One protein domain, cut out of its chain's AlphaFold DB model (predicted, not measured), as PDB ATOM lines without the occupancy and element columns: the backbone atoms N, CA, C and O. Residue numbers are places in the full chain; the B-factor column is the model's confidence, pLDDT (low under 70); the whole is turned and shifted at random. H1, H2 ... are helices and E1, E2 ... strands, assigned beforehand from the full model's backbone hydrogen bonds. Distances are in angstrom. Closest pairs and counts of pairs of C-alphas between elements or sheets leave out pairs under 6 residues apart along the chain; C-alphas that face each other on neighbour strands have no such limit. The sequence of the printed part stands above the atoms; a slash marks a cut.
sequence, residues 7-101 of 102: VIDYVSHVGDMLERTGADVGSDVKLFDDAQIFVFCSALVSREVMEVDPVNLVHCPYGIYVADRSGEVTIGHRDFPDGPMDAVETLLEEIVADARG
ATOM      1  N   VAL A   7     -16.914  46.094 -13.320       89.50
ATOM      2  CA  VAL A   7     -16.891  45.309 -14.556       89.50
ATOM      3  C   VAL A   7     -16.027  44.080 -14.321       89.50
ATOM      4  O   VAL A   7     -14.836  44.220 -14.042       89.50
ATOM      5  N   ILE A   8     -16.630  42.893 -14.427       90.44
ATOM      6  CA  ILE A   8     -15.886  41.630 -14.386       90.44
ATOM      7  C   ILE A   8     -15.077  41.515 -15.673       90.44
ATOM      8  O   ILE A   8     -15.640  41.548 -16.766       90.44
ATOM      9  N   ASP A   9     -13.767  41.381 -15.512       92.50
ATOM     10  CA  ASP A   9     -12.816  41.156 -16.597       92.50
ATOM     11  C   ASP A   9     -12.640  39.652 -16.844       92.50
ATOM     12  O   ASP A   9     -12.712  39.180 -17.977       92.50
ATOM     13  N   TYR A  10     -12.481  38.876 -15.768       96.00
ATOM     14  CA  TYR A  10     -12.236  37.441 -15.853       96.00
ATOM     15  C   TYR A  10     -12.653  36.700 -14.576       96.00
ATOM     16  O   TYR A  10     -12.667  37.263 -13.481       96.00
ATOM     17  N   VAL A  11     -12.953  35.407 -14.707       97.50
ATOM     18  CA  VAL A  11     -13.116  34.488 -13.574       97.50
ATOM     19  C   VAL A  11     -12.040  33.417 -13.676       97.50
ATOM     20  O   VAL A  11     -11.996  32.649 -14.634       97.50
ATOM     21  N   SER A  12     -11.145  33.375 -12.693       97.69
ATOM     22  CA  SER A  12     -10.106  32.352 -12.607       97.69
ATOM     23  C   SER A  12     -10.631  31.135 -11.855       97.69
ATOM     24  O   SER A  12     -10.861  31.214 -10.651       97.69
ATOM     25  N   HIS A  13     -10.779  30.009 -12.551       98.06
ATOM     26  CA  HIS A  13     -11.213  28.726 -11.990       98.06
ATOM     27  C   HIS A  13     -10.032  27.986 -11.337       98.06
ATOM     28  O   HIS A  13      -9.452  27.059 -11.906       98.06
ATOM     29  N   VAL A  14      -9.618  28.455 -10.157       98.00
ATOM     30  CA  VAL A  14      -8.426  27.964  -9.446       98.00
ATOM     31  C   VAL A  14      -8.589  26.513  -8.992       98.00
ATOM     32  O   VAL A  14      -7.647  25.738  -9.144       98.00
ATOM     33  N   GLY A  15      -9.765  26.135  -8.484       97.88
ATOM     34  CA  GLY A  15     -10.062  24.766  -8.055       97.88
ATOM     35  C   GLY A  15      -9.887  23.765  -9.196       97.88
ATOM     36  O   GLY A  15      -9.085  22.840  -9.084       97.88
ATOM     37  N   ASP A  16     -10.535  24.025 -10.334       97.75
ATOM     38  CA  ASP A  16     -10.439  23.192 -11.541       97.75
ATOM     39  C   ASP A  16      -9.003  23.087 -12.068       97.75
ATOM     40  O   ASP A  16      -8.552  22.027 -12.510       97.75
ATOM     41  N   MET A  17      -8.263  24.199 -12.037       97.81
ATOM     42  CA  MET A  17      -6.866  24.225 -12.461       97.81
ATOM     43  C   MET A  17      -5.993  23.341 -11.564       97.81
ATOM     44  O   MET A  17      -5.200  22.554 -12.086       97.81
ATOM     45  N   LEU A  18      -6.148  23.441 -10.242       97.81
ATOM     46  CA  LEU A  18      -5.386  22.638  -9.284       97.81
ATOM     47  C   LEU A  18      -5.738  21.151  -9.382       97.81
ATOM     48  O   LEU A  18      -4.830  20.326  -9.425       97.81
ATOM     49  N   GLU A  19      -7.021  20.812  -9.511       96.62
ATOM     50  CA  GLU A  19      -7.473  19.429  -9.702       96.62
ATOM     51  C   GLU A  19      -6.854  18.810 -10.966       96.62
ATOM     52  O   GLU A  19      -6.309  17.709 -10.937       96.62
ATOM     53  N   ARG A  20      -6.852  19.548 -12.084       96.56
ATOM     54  CA  ARG A  20      -6.295  19.061 -13.353       96.56
ATOM     55  C   ARG A  20      -4.772  18.902 -13.327       96.56
ATOM     56  O   ARG A  20      -4.252  18.038 -14.025       96.56
ATOM     57  N   THR A  21      -4.062  19.760 -12.595       97.56
ATOM     58  CA  THR A  21      -2.586  19.812 -12.597       97.56
ATOM     59  C   THR A  21      -1.938  19.027 -11.458       97.56
ATOM     60  O   THR A  21      -0.720  18.862 -11.462       97.56
ATOM     61  N   GLY A  22      -2.717  18.498 -10.506       97.56
ATOM     62  CA  GLY A  22      -2.195  17.717  -9.381       97.56
ATOM     63  C   GLY A  22      -1.317  16.545  -9.828       97.56
ATOM     64  O   GLY A  22      -0.185  16.401  -9.359       97.56
ATOM     65  N   ALA A  23      -1.779  15.775 -10.817       96.56
ATOM     66  CA  ALA A  23      -1.034  14.640 -11.363       96.56
ATOM     67  C   ALA A  23       0.290  15.052 -12.034       96.56
ATOM     68  O   ALA A  23       1.285  14.336 -11.911       96.56
ATOM     69  N   ASP A  24       0.335  16.224 -12.682       97.81
ATOM     70  CA  ASP A  24       1.544  16.742 -13.342       97.81
ATOM     71  C   ASP A  24       2.673  17.037 -12.337       97.81
ATOM     72  O   ASP A  24       3.851  17.037 -12.698       97.81
ATOM     73  N   VAL A  25       2.321  17.255 -11.063       97.62
ATOM     74  CA  VAL A  25       3.259  17.493  -9.953       97.62
ATOM     75  C   VAL A  25       3.314  16.337  -8.944       97.62
ATOM     76  O   VAL A  25       3.955  16.466  -7.901       97.62
ATOM     77  N   GLY A  26       2.678  15.199  -9.245       97.38
ATOM     78  CA  GLY A  26       2.683  14.002  -8.394       97.38
ATOM     79  C   GLY A  26       1.851  14.117  -7.110       97.38
ATOM     80  O   GLY A  26       2.194  13.489  -6.110       97.38
ATOM     81  N   SER A  27       0.793  14.931  -7.115       97.62
ATOM     82  CA  SER A  27      -0.127  15.117  -5.990       97.62
ATOM     83  C   SER A  27      -1.511  14.539  -6.287       97.62
ATOM     84  O   SER A  27      -2.131  14.912  -7.278       97.62
ATOM     85  N   ASP A  28      -2.029  13.740  -5.352       95.31
ATOM     86  CA  ASP A  28      -3.416  13.238  -5.343       95.31
ATOM     87  C   ASP A  28      -4.298  13.970  -4.305       95.31
ATOM     88  O   ASP A  28      -5.407  13.541  -3.981       95.31
ATOM     89  N   VAL A  29      -3.789  15.054  -3.706       96.56
ATOM     90  CA  VAL A  29      -4.494  15.803  -2.658       96.56
ATOM     91  C   VAL A  29      -5.504  16.767  -3.278       96.56
ATOM     92  O   VAL A  29      -5.115  17.739  -3.923       96.56
ATOM     93  N   LYS A  30      -6.793  16.559  -2.990       95.00
ATOM     94  CA  LYS A  30      -7.844  17.545  -3.273       95.00
ATOM     95  C   LYS A  30      -7.747  18.714  -2.287       95.00
ATOM     96  O   LYS A  30      -7.835  18.512  -1.076       95.00
ATOM     97  N   LEU A  31      -7.564  19.931  -2.801       96.25
ATOM     98  CA  LEU A  31      -7.370  21.136  -1.978       96.25
ATOM     99  C   LEU A  31      -8.671  21.898  -1.687       96.25
ATOM    100  O   LEU A  31      -8.833  22.419  -0.583       96.25
ATOM    101  N   PHE A  32      -9.572  21.958  -2.670       97.69
ATOM    102  CA  PHE A  32     -10.804  22.747  -2.636       97.69
ATOM    103  C   PHE A  32     -11.956  21.958  -3.252       97.69
ATOM    104  O   PHE A  32     -11.739  21.198  -4.196       97.69
ATOM    105  N   ASP A  33     -13.168  22.151  -2.737       96.88
ATOM    106  CA  ASP A  33     -14.389  21.653  -3.377       96.88
ATOM    107  C   ASP A  33     -14.825  22.570  -4.526       96.88
ATOM    108  O   ASP A  33     -15.222  22.073  -5.578       96.88
ATOM    109  N   ASP A  34     -14.652  23.880  -4.349       97.56
ATOM    110  CA  ASP A  34     -14.700  24.917  -5.383       97.56
ATOM    111  C   ASP A  34     -13.722  26.034  -4.979       97.56
ATOM    112  O   ASP A  34     -13.560  26.336  -3.796       97.56
ATOM    113  N   ALA A  35     -13.036  26.639  -5.945       98.38
ATOM    114  CA  ALA A  35     -12.213  27.815  -5.697       98.38
ATOM    115  C   ALA A  35     -12.120  28.684  -6.949       98.38
ATOM    116  O   ALA A  35     -11.626  28.250  -7.995       98.38
ATOM    117  N   GLN A  36     -12.540  29.939  -6.824       98.31
ATOM    118  CA  GLN A  36     -12.560  30.904  -7.916       98.31
ATOM    119  C   GLN A  36     -11.998  32.251  -7.467       98.31
ATOM    120  O   GLN A  36     -12.136  32.646  -6.311       98.31
ATOM    121  N   ILE A  37     -11.370  32.972  -8.394       98.06
ATOM    122  CA  ILE A  37     -10.997  34.378  -8.204       98.06
ATOM    123  C   ILE A  37     -11.744  35.206  -9.239       98.06
ATOM    124  O   ILE A  37     -11.527  35.045 -10.440       98.06
ATOM    125  N   PHE A  38     -12.602  36.103  -8.769       96.88
ATOM    126  CA  PHE A  38     -13.275  37.089  -9.600       96.88
ATOM    127  C   PHE A  38     -12.340  38.271  -9.792       96.88
ATOM    128  O   PHE A  38     -11.950  38.921  -8.823       96.88
ATOM    129  N   VAL A  39     -11.982  38.529 -11.043       96.62
ATOM    130  CA  VAL A  39     -11.064  39.587 -11.447       96.62
ATOM    131  C   VAL A  39     -11.875  40.685 -12.120       96.62
ATOM    132  O   VAL A  39     -12.610  40.437 -13.077       96.62
ATOM    133  N   PHE A  40     -11.789  41.900 -11.591       95.50
ATOM    134  CA  PHE A  40     -12.610  43.029 -12.020       95.50
ATOM    135  C   PHE A  40     -11.894  44.359 -11.763       95.50
ATOM    136  O   PHE A  40     -10.937  44.420 -10.998       95.50
ATOM    137  N   CYS A  41     -12.375  45.449 -12.361       92.62
ATOM    138  CA  CYS A  41     -12.019  46.805 -11.920       92.62
ATOM    139  C   CYS A  41     -13.296  47.610 -11.625       92.62
ATOM    140  O   CYS A  41     -14.399  47.252 -12.053       92.62
ATOM    141  N   SER A  42     -13.146  48.702 -10.871       95.31
ATOM    142  CA  SER A  42     -14.184  49.724 -10.697       95.31
ATOM    143  C   SER A  42     -13.809  50.936 -11.533       95.31
ATOM    144  O   SER A  42     -12.803  51.577 -11.258       95.31
ATOM    145  N   ALA A  43     -14.624  51.301 -12.524       93.56
ATOM    146  CA  ALA A  43     -14.326  52.464 -13.365       93.56
ATOM    147  C   ALA A  43     -14.191  53.773 -12.559       93.56
ATOM    148  O   ALA A  43     -13.447  54.662 -12.966       93.56
ATOM    149  N   LEU A  44     -14.900  53.877 -11.428       94.31
ATOM    150  CA  LEU A  44     -14.866  55.041 -10.542       94.31
ATOM    151  C   LEU A  44     -13.588  55.048  -9.699       94.31
ATOM    152  O   LEU A  44     -12.782  55.965  -9.830       94.31
ATOM    153  N   VAL A  45     -13.369  53.996  -8.905       96.00
ATOM    154  CA  VAL A  45     -12.227  53.937  -7.977       96.00
ATOM    155  C   VAL A  45     -10.906  53.833  -8.738       96.00
ATOM    156  O   VAL A  45      -9.939  54.502  -8.395       96.00
ATOM    157  N   SER A  46     -10.853  53.067  -9.833       95.69
ATOM    158  CA  SER A  46      -9.638  52.987 -10.649       95.69
ATOM    159  C   SER A  46      -9.267  54.340 -11.258       95.69
ATOM    160  O   SER A  46      -8.087  54.667 -11.307       95.69
ATOM    161  N   ARG A  47     -10.246  55.154 -11.688       96.25
ATOM    162  CA  ARG A  47      -9.978  56.515 -12.178       96.25
ATOM    163  C   ARG A  47      -9.427  57.398 -11.062       96.25
ATOM    164  O   ARG A  47      -8.408  58.040 -11.279       96.25
ATOM    165  N   GLU A  48     -10.081  57.390  -9.903       96.56
ATOM    166  CA  GLU A  48      -9.691  58.170  -8.725       96.56
ATOM    167  C   GLU A  48      -8.223  57.934  -8.352       96.56
ATOM    168  O   GLU A  48      -7.435  58.878  -8.318       96.56
ATOM    169  N   VAL A  49      -7.820  56.676  -8.159       97.50
ATOM    170  CA  VAL A  49      -6.455  56.366  -7.708       97.50
ATOM    171  C   VAL A  49      -5.408  56.572  -8.805       97.50
ATOM    172  O   VAL A  49      -4.284  56.975  -8.512       97.50
ATOM    173  N   MET A  50      -5.749  56.336 -10.077       97.50
ATOM    174  CA  MET A  50      -4.813  56.526 -11.197       97.50
ATOM    175  C   MET A  50      -4.616  57.999 -11.575       97.50
ATOM    176  O   MET A  50      -3.587  58.343 -12.151       97.50
ATOM    177  N   GLU A  51      -5.580  58.879 -11.285       97.81
ATOM    178  CA  GLU A  51      -5.395  60.327 -11.453       97.81
ATOM    179  C   GLU A  51      -4.474  60.921 -10.381       97.81
ATOM    180  O   GLU A  51      -3.808  61.921 -10.648       97.81
ATOM    181  N   VAL A  52      -4.386  60.287  -9.205       97.81
ATOM    182  CA  VAL A  52      -3.390  60.630  -8.179       97.81
ATOM    183  C   VAL A  52      -1.988  60.187  -8.607       97.81
ATOM    184  O   VAL A  52      -1.056  60.989  -8.560       97.81
ATOM    185  N   ASP A  53      -1.839  58.935  -9.050       97.44
ATOM    186  CA  ASP A  53      -0.600  58.418  -9.640       97.44
ATOM    187  C   ASP A  53      -0.909  57.380 -10.736       97.44
ATOM    188  O   ASP A  53      -1.439  56.305 -10.432       97.44
ATOM    189  N   PRO A  54      -0.541  57.634 -12.006       97.56
ATOM    190  CA  PRO A  54      -0.734  56.674 -13.087       97.56
ATOM    191  C   PRO A  54      -0.088  55.307 -12.834       97.56
ATOM    192  O   PRO A  54      -0.582  54.307 -13.352       97.56
ATOM    193  N   VAL A  55       0.989  55.225 -12.042       96.50
ATOM    194  CA  VAL A  55       1.672  53.959 -11.727       96.50
ATOM    195  C   VAL A  55       0.786  53.016 -10.910       96.50
ATOM    196  O   VAL A  55       0.982  51.803 -10.985       96.50
ATOM    197  N   ASN A  56      -0.277  53.512 -10.265       96.94
ATOM    198  CA  ASN A  56      -1.287  52.671  -9.614       96.94
ATOM    199  C   ASN A  56      -1.952  51.662 -10.571       96.94
ATOM    200  O   ASN A  56      -2.588  50.712 -10.117       96.94
ATOM    201  N   LEU A  57      -1.754  51.793 -11.892       95.94
ATOM    202  CA  LEU A  57      -2.148  50.784 -12.877       95.94
ATOM    203  C   LEU A  57      -1.640  49.371 -12.553       95.94
ATOM    204  O   LEU A  57      -2.319  48.409 -12.894       95.94
ATOM    205  N   VAL A  58      -0.497  49.228 -11.868       95.88
ATOM    206  CA  VAL A  58       0.061  47.916 -11.478       95.88
ATOM    207  C   VAL A  58      -0.849  47.128 -10.530       95.88
ATOM    208  O   VAL A  58      -0.661  45.926 -10.350       95.88
ATOM    209  N   HIS A  59      -1.826  47.805  -9.928       94.75
ATOM    210  CA  HIS A  59      -2.763  47.258  -8.960       94.75
ATOM    211  C   HIS A  59      -4.149  46.924  -9.545       94.75
ATOM    212  O   HIS A  59      -4.945  46.310  -8.840       94.75
ATOM    213  N   CYS A  60      -4.463  47.293 -10.800       91.62
ATOM    214  CA  CYS A  60      -5.655  46.797 -11.518       91.62
ATOM    215  C   CYS A  60      -5.212  45.673 -12.486       91.62
ATOM    216  O   CYS A  60      -4.194  45.811 -13.166       91.62
ATOM    217  N   PRO A  61      -5.951  44.553 -12.557       95.56
ATOM    218  CA  PRO A  61      -7.258  44.362 -11.942       95.56
ATOM    219  C   PRO A  61      -7.264  43.950 -10.471       95.56
ATOM    220  O   PRO A  61      -6.316  43.363  -9.951       95.56
ATOM    221  N   TYR A  62      -8.377  44.273  -9.813       96.12
ATOM    222  CA  TYR A  62      -8.675  43.877  -8.444       96.12
ATOM    223  C   TYR A  62      -9.208  42.443  -8.429       96.12
ATOM    224  O   TYR A  62      -9.738  41.952  -9.429       96.12
ATOM    225  N   GLY A  63      -9.066  41.761  -7.293       96.56
ATOM    226  CA  GLY A  63      -9.441  40.356  -7.172       96.56
ATOM    227  C   GLY A  63     -10.082  40.026  -5.834       96.56
ATOM    228  O   GLY A  63      -9.537  40.382  -4.790       96.56
ATOM    229  N   ILE A  64     -11.192  39.288  -5.880       97.56
ATOM    230  CA  ILE A  64     -11.804  38.636  -4.715       97.56
ATOM    231  C   ILE A  64     -11.784  37.131  -4.949       97.56
ATOM    232  O   ILE A  64     -12.218  36.666  -6.004       97.56
ATOM    233  N   TYR A  65     -11.279  36.371  -3.980       98.00
ATOM    234  CA  TYR A  65     -11.360  34.916  -3.999       98.00
ATOM    235  C   TYR A  65     -12.604  34.436  -3.255       98.00
ATOM    236  O   TYR A  65     -13.019  35.037  -2.265       98.00
ATOM    237  N   VAL A  66     -13.152  33.320  -3.722       98.00
ATOM    238  CA  VAL A  66     -14.141  32.502  -3.022       98.00
ATOM    239  C   VAL A  66     -13.609  31.078  -3.039       98.00
ATOM    240  O   VAL A  66     -13.261  30.571  -4.104       98.00
ATOM    241  N   ALA A  67     -13.505  30.447  -1.875       98.19
ATOM    242  CA  ALA A  67     -13.008  29.084  -1.748       98.19
ATOM    243  C   ALA A  67     -13.870  28.287  -0.771       98.19
ATOM    244  O   ALA A  67     -14.057  28.707   0.371       98.19
ATOM    245  N   ASP A  68     -14.345  27.132  -1.221       98.06
ATOM    246  CA  ASP A  68     -15.022  26.122  -0.416       98.06
ATOM    247  C   ASP A  68     -14.036  25.002  -0.073       98.06
ATOM    248  O   ASP A  68     -13.403  24.396  -0.950       98.06
ATOM    249  N   ARG A  69     -13.891  24.735   1.223       96.75
ATOM    250  CA  ARG A  69     -13.141  23.597   1.744       96.75
ATOM    251  C   ARG A  69     -14.034  22.810   2.687       96.75
ATOM    252  O   ARG A  69     -14.230  23.204   3.832       96.75
ATOM    253  N   SER A  70     -14.518  21.656   2.235       94.38
ATOM    254  CA  SER A  70     -15.351  20.755   3.037       94.38
ATOM    255  C   SER A  70     -16.633  21.416   3.564       94.38
ATOM    256  O   SER A  70     -17.068  21.125   4.679       94.38
ATOM    257  N   GLY A  71     -17.241  22.295   2.764       93.56
ATOM    258  CA  GLY A  71     -18.449  23.044   3.104       93.56
ATOM    259  C   GLY A  71     -18.189  24.347   3.865       93.56
ATOM    260  O   GLY A  71     -19.140  25.072   4.159       93.56
ATOM    261  N   GLU A  72     -16.934  24.660   4.199       96.50
ATOM    262  CA  GLU A  72     -16.550  25.948   4.771       96.50
ATOM    263  C   GLU A  72     -16.171  26.921   3.649       96.50
ATOM    264  O   GLU A  72     -15.130  26.775   3.002       96.50
ATOM    265  N   VAL A  73     -17.023  27.926   3.429       97.06
ATOM    266  CA  VAL A  73     -16.804  28.971   2.422       97.06
ATOM    267  C   VAL A  73     -16.033  30.136   3.030       97.06
ATOM    268  O   VAL A  73     -16.459  30.757   4.002       97.06
ATOM    269  N   THR A  74     -14.919  30.475   2.394       97.38
ATOM    270  CA  THR A  74     -14.097  31.644   2.706       97.38
ATOM    271  C   THR A  74     -14.081  32.601   1.521       97.38
ATOM    272  O   THR A  74     -14.019  32.183   0.365       97.38
ATOM    273  N   ILE A  75     -14.159  33.898   1.813       97.94
ATOM    274  CA  ILE A  75     -14.149  34.977   0.821       97.94
ATOM    275  C   ILE A  75     -13.128  36.013   1.273       97.94
ATOM    276  O   ILE A  75     -13.099  36.342   2.458       97.94
ATOM    277  N   GLY A  76     -12.317  36.554   0.371       97.19
ATOM    278  CA  GLY A  76     -11.385  37.626   0.722       97.19
ATOM    279  C   GLY A  76     -10.721  38.276  -0.483       97.19
ATOM    280  O   GLY A  76     -10.989  37.916  -1.628       97.19
ATOM    281  N   HIS A  77      -9.832  39.226  -0.223       97.31
ATOM    282  CA  HIS A  77      -9.063  39.948  -1.235       97.31
ATOM    283  C   HIS A  77      -7.589  40.055  -0.822       97.31
ATOM    284  O   HIS A  77      -7.193  39.568   0.234       97.31
ATOM    285  N   ARG A  78      -6.764  40.630  -1.700       95.50
ATOM    286  CA  ARG A  78      -5.384  41.011  -1.371       95.50
ATOM    287  C   ARG A  78      -5.375  42.365  -0.668       95.50
ATOM    288  O   ARG A  78      -6.250  43.181  -0.953       95.50
ATOM    289  N   ASP A  79      -4.353  42.592   0.144       95.69
ATOM    290  CA  ASP A  79      -4.074  43.901   0.735       95.69
ATOM    291  C   ASP A  79      -3.503  44.856  -0.322       95.69
ATOM    292  O   ASP A  79      -2.872  44.427  -1.304       95.69
ATOM    293  N   PHE A  80      -3.705  46.153  -0.107       95.50
ATOM    294  CA  PHE A  80      -3.178  47.218  -0.959       95.50
ATOM    295  C   PHE A  80      -2.242  48.145  -0.166       95.50
ATOM    296  O   PHE A  80      -2.267  48.145   1.059       95.50
ATOM    297  N   PRO A  81      -1.326  48.876  -0.832       95.25
ATOM    298  CA  PRO A  81      -0.425  49.779  -0.122       95.25
ATOM    299  C   PRO A  81      -1.184  50.966   0.481       95.25
ATOM    300  O   PRO A  81      -2.054  51.524  -0.185       95.25
ATOM    301  N   ASP A  82      -0.763  51.404   1.670       95.25
ATOM    302  CA  ASP A  82      -1.330  52.580   2.339       95.25
ATOM    303  C   ASP A  82      -1.367  53.819   1.416       95.25
ATOM    304  O   ASP A  82      -0.407  54.116   0.688       95.25
ATOM    305  N   GLY A  83      -2.438  54.607   1.513       96.38
ATOM    306  CA  GLY A  83      -2.591  55.899   0.846       96.38
ATOM    307  C   GLY A  83      -3.685  55.883  -0.225       96.38
ATOM    308  O   GLY A  83      -4.816  55.511   0.065       96.38
ATOM    309  N   PRO A  84      -3.429  56.320  -1.475       96.44
ATOM    310  CA  PRO A  84      -4.486  56.385  -2.488       96.44
ATOM    311  C   PRO A  84      -5.189  55.043  -2.739       96.44
ATOM    312  O   PRO A  84      -6.362  55.029  -3.101       96.44
ATOM    313  N   MET A  85      -4.494  53.919  -2.540       96.88
ATOM    314  CA  MET A  85      -5.062  52.590  -2.762       96.88
ATOM    315  C   MET A  85      -5.983  52.116  -1.627       96.88
ATOM    316  O   MET A  85      -6.719  51.153  -1.846       96.88
ATOM    317  N   ASP A  86      -6.065  52.835  -0.502       97.75
ATOM    318  CA  ASP A  86      -7.030  52.576   0.581       97.75
ATOM    319  C   ASP A  86      -8.478  52.610   0.060       97.75
ATOM    320  O   ASP A  86      -9.350  51.885   0.539       97.75
ATOM    321  N   ALA A  87      -8.753  53.414  -0.978       96.56
ATOM    322  CA  ALA A  87     -10.060  53.457  -1.636       96.56
ATOM    323  C   ALA A  87     -10.415  52.127  -2.330       96.56
ATOM    324  O   ALA A  87     -11.581  51.728  -2.372       96.56
ATOM    325  N   VAL A  88      -9.412  51.424  -2.869       96.38
ATOM    326  CA  VAL A  88      -9.584  50.086  -3.450       96.38
ATOM    327  C   VAL A  88      -9.794  49.062  -2.348       96.38
ATOM    328  O   VAL A  88     -10.699  48.244  -2.465       96.38
ATOM    329  N   GLU A  89      -9.006  49.123  -1.277       96.75
ATOM    330  CA  GLU A  89      -9.154  48.217  -0.137       96.75
ATOM    331  C   GLU A  89     -10.549  48.334   0.485       96.75
ATOM    332  O   GLU A  89     -11.283  47.349   0.515       96.75
ATOM    333  N   THR A  90     -10.987  49.557   0.796       96.69
ATOM    334  CA  THR A  90     -12.341  49.852   1.299       96.69
ATOM    335  C   THR A  90     -13.423  49.285   0.375       96.69
ATOM    336  O   THR A  90     -14.393  48.670   0.820       96.69
ATOM    337  N   LEU A  91     -13.272  49.458  -0.945       96.06
ATOM    338  CA  LEU A  91     -14.215  48.910  -1.916       96.06
ATOM    339  C   LEU A  91     -14.311  47.380  -1.815       96.06
ATOM    340  O   LEU A  91     -15.416  46.837  -1.901       96.06
ATOM    341  N   LEU A  92     -13.173  46.694  -1.703       96.69
ATOM    342  CA  LEU A  92     -13.110  45.236  -1.653       96.69
ATOM    343  C   LEU A  92     -13.638  44.698  -0.325       96.69
ATOM    344  O   LEU A  92     -14.404  43.735  -0.348       96.69
ATOM    345  N   GLU A  93     -13.322  45.351   0.791       96.44
ATOM    346  CA  GLU A  93     -13.867  45.031   2.113       96.44
ATOM    347  C   GLU A  93     -15.395  45.100   2.111       96.44
ATOM    348  O   GLU A  93     -16.061  44.143   2.501       96.44
ATOM    349  N   GLU A  94     -15.969  46.181   1.577       95.38
ATOM    350  CA  GLU A  94     -17.423  46.337   1.472       95.38
ATOM    351  C   GLU A  94     -18.066  45.269   0.573       95.38
ATOM    352  O   GLU A  94     -19.202  44.861   0.811       95.38
ATOM    353  N   ILE A  95     -17.374  44.819  -0.483       95.00
ATOM    354  CA  ILE A  95     -17.877  43.731  -1.332       95.00
ATOM    355  C   ILE A  95     -17.851  42.401  -0.572       95.00
ATOM    356  O   ILE A  95     -18.805  41.626  -0.657       95.00
ATOM    357  N   VAL A  96     -16.770  42.125   0.158       95.69
ATOM    358  CA  VAL A  96     -16.624  40.890   0.935       95.69
ATOM    359  C   VAL A  96     -17.627  40.838   2.088       95.69
ATOM    360  O   VAL A  96     -18.232  39.788   2.289       95.69
ATOM    361  N   ALA A  97     -17.850  41.948   2.794       95.44
ATOM    362  CA  ALA A  97     -18.846  42.054   3.860       95.44
ATOM    363  C   ALA A  97     -20.274  41.789   3.341       95.44
ATOM    364  O   ALA A  97     -20.942  40.874   3.822       95.44
ATOM    365  N   ASP A  98     -20.696  42.472   2.266       93.88
ATOM    366  CA  ASP A  98     -22.024  42.275   1.645       93.88
ATOM    367  C   ASP A  98     -22.199  40.817   1.165       93.88
ATOM    368  O   ASP A  98     -23.256  40.215   1.345       93.88
ATOM    369  N   ALA A  99     -21.141  40.193   0.625       92.00
ATOM    370  CA  ALA A  99     -21.167  38.786   0.214       92.00
ATOM    371  C   ALA A  99     -21.303  37.800   1.391       92.00
ATOM    372  O   ALA A  99     -21.838  36.703   1.211       92.00
ATOM    373  N   ARG A 100     -20.835  38.175   2.586       92.69
ATOM    374  CA  ARG A 100     -21.009  37.409   3.832       92.69
ATOM    375  C   ARG A 100     -22.346  37.694   4.524       92.69
ATOM    376  O   ARG A 100     -22.737  36.928   5.403       92.69
ATOM    377  N   GLY A 101     -23.063  38.735   4.101       89.06
ATOM    378  CA  GLY A 101     -24.310  39.185   4.720       89.06
ATOM    379  C   GLY A 101     -24.102  40.047   5.970       89.06
ATOM    380  O   GLY A 101     -24.961  40.035   6.853       89.06
TER     381      GLY A 101
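What this domain is: This is residues 7 to 101 of the 102 residues of the protein "DUF302 domain-containing protein" of Boseongicola sp (UniProt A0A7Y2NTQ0). A long, twisted wall of four antiparallel strands has helices at both of its ends: H1 and the loop of residues 22 to 33 extend it at one end, and H2 and H3 at the other. H4 begins beside H2 and runs over one face of the sheet, along E3. The printed part has 95 residues, with four named helices and four named strands in the order E1 H1 E2 H2 H3 E3 E4 H4; the sheet's order is E1 - E2 - E3 - E4 and the class is mixed. The whole is loose, with a radius of gyration of the C-alphas of 15.8 A and spans of 47 by 32 by 23 A.

How they stand to each other: Begin at E1, residues 7 to 13, an edge strand antiparallel to E2, residues 34 to 42; look at N 9 and O 39, 2.9 A apart. Between them in the chain comes H1, residues 14 to 21, on the sheet at a height of 6.0 A but over none of its strands; its closest C-alphas to E2 are those of Gly 15 and Ala 35, 4.4 A apart. E2 is antiparallel to E3, residues 62 to 69, with N 38 and O 64 at 2.8 A. E3 forms a hairpin with the edge strand E4, residues 72 to 77; find N 67 and O 74 at 2.9 A. H2, residues 43 to 52, and H3, residues 54 to 59, only just touch, and only at the corner, with 3 pairs of C-alphas within 8 A; the closest are those of Met 50 and Asn 56, 5.5 A apart. H4, residues 86 to 100, makes two layers with the sheet, a helix on one face; it lies over E3 at a height of 8.3 A and runs along the strands, only just, at 29.7 degrees to E3 on the local plane. Its residues 87 to 88 alone touch H2, closest at C-alphas 45 and 88, 6.5 A, with a shallow tilt of 24 degrees, opposite ways. H3 and H4 are apart. In H1, H2 and H4 every O i to N i+4 pair is within hydrogen-bond range; H3 has 0 of 2, but 3 of 3 O i to N i+3 pairs.

Where its parts are: Find C-alpha 7 at (-16.891, 45.309, -14.556), where E1 begins its 17.7 A. E2 runs 25.4 A to C-alpha 42 at (-14.184, 49.724, -10.697), and E3 runs 23.1 A. E4 spans 17.0 A, and H4 runs 20.9 A to C-alpha 100 at (-21.009, 37.409, 3.832).

The domain as a whole: The C-alphas farthest apart are those of Asp 28 and Glu 51, 47.5 A. The printed part has no cut; the one long link, of 12 residues, joins H1 to E2. The mean pLDDT of the printed part is 96.2, and no printed residue is under 70.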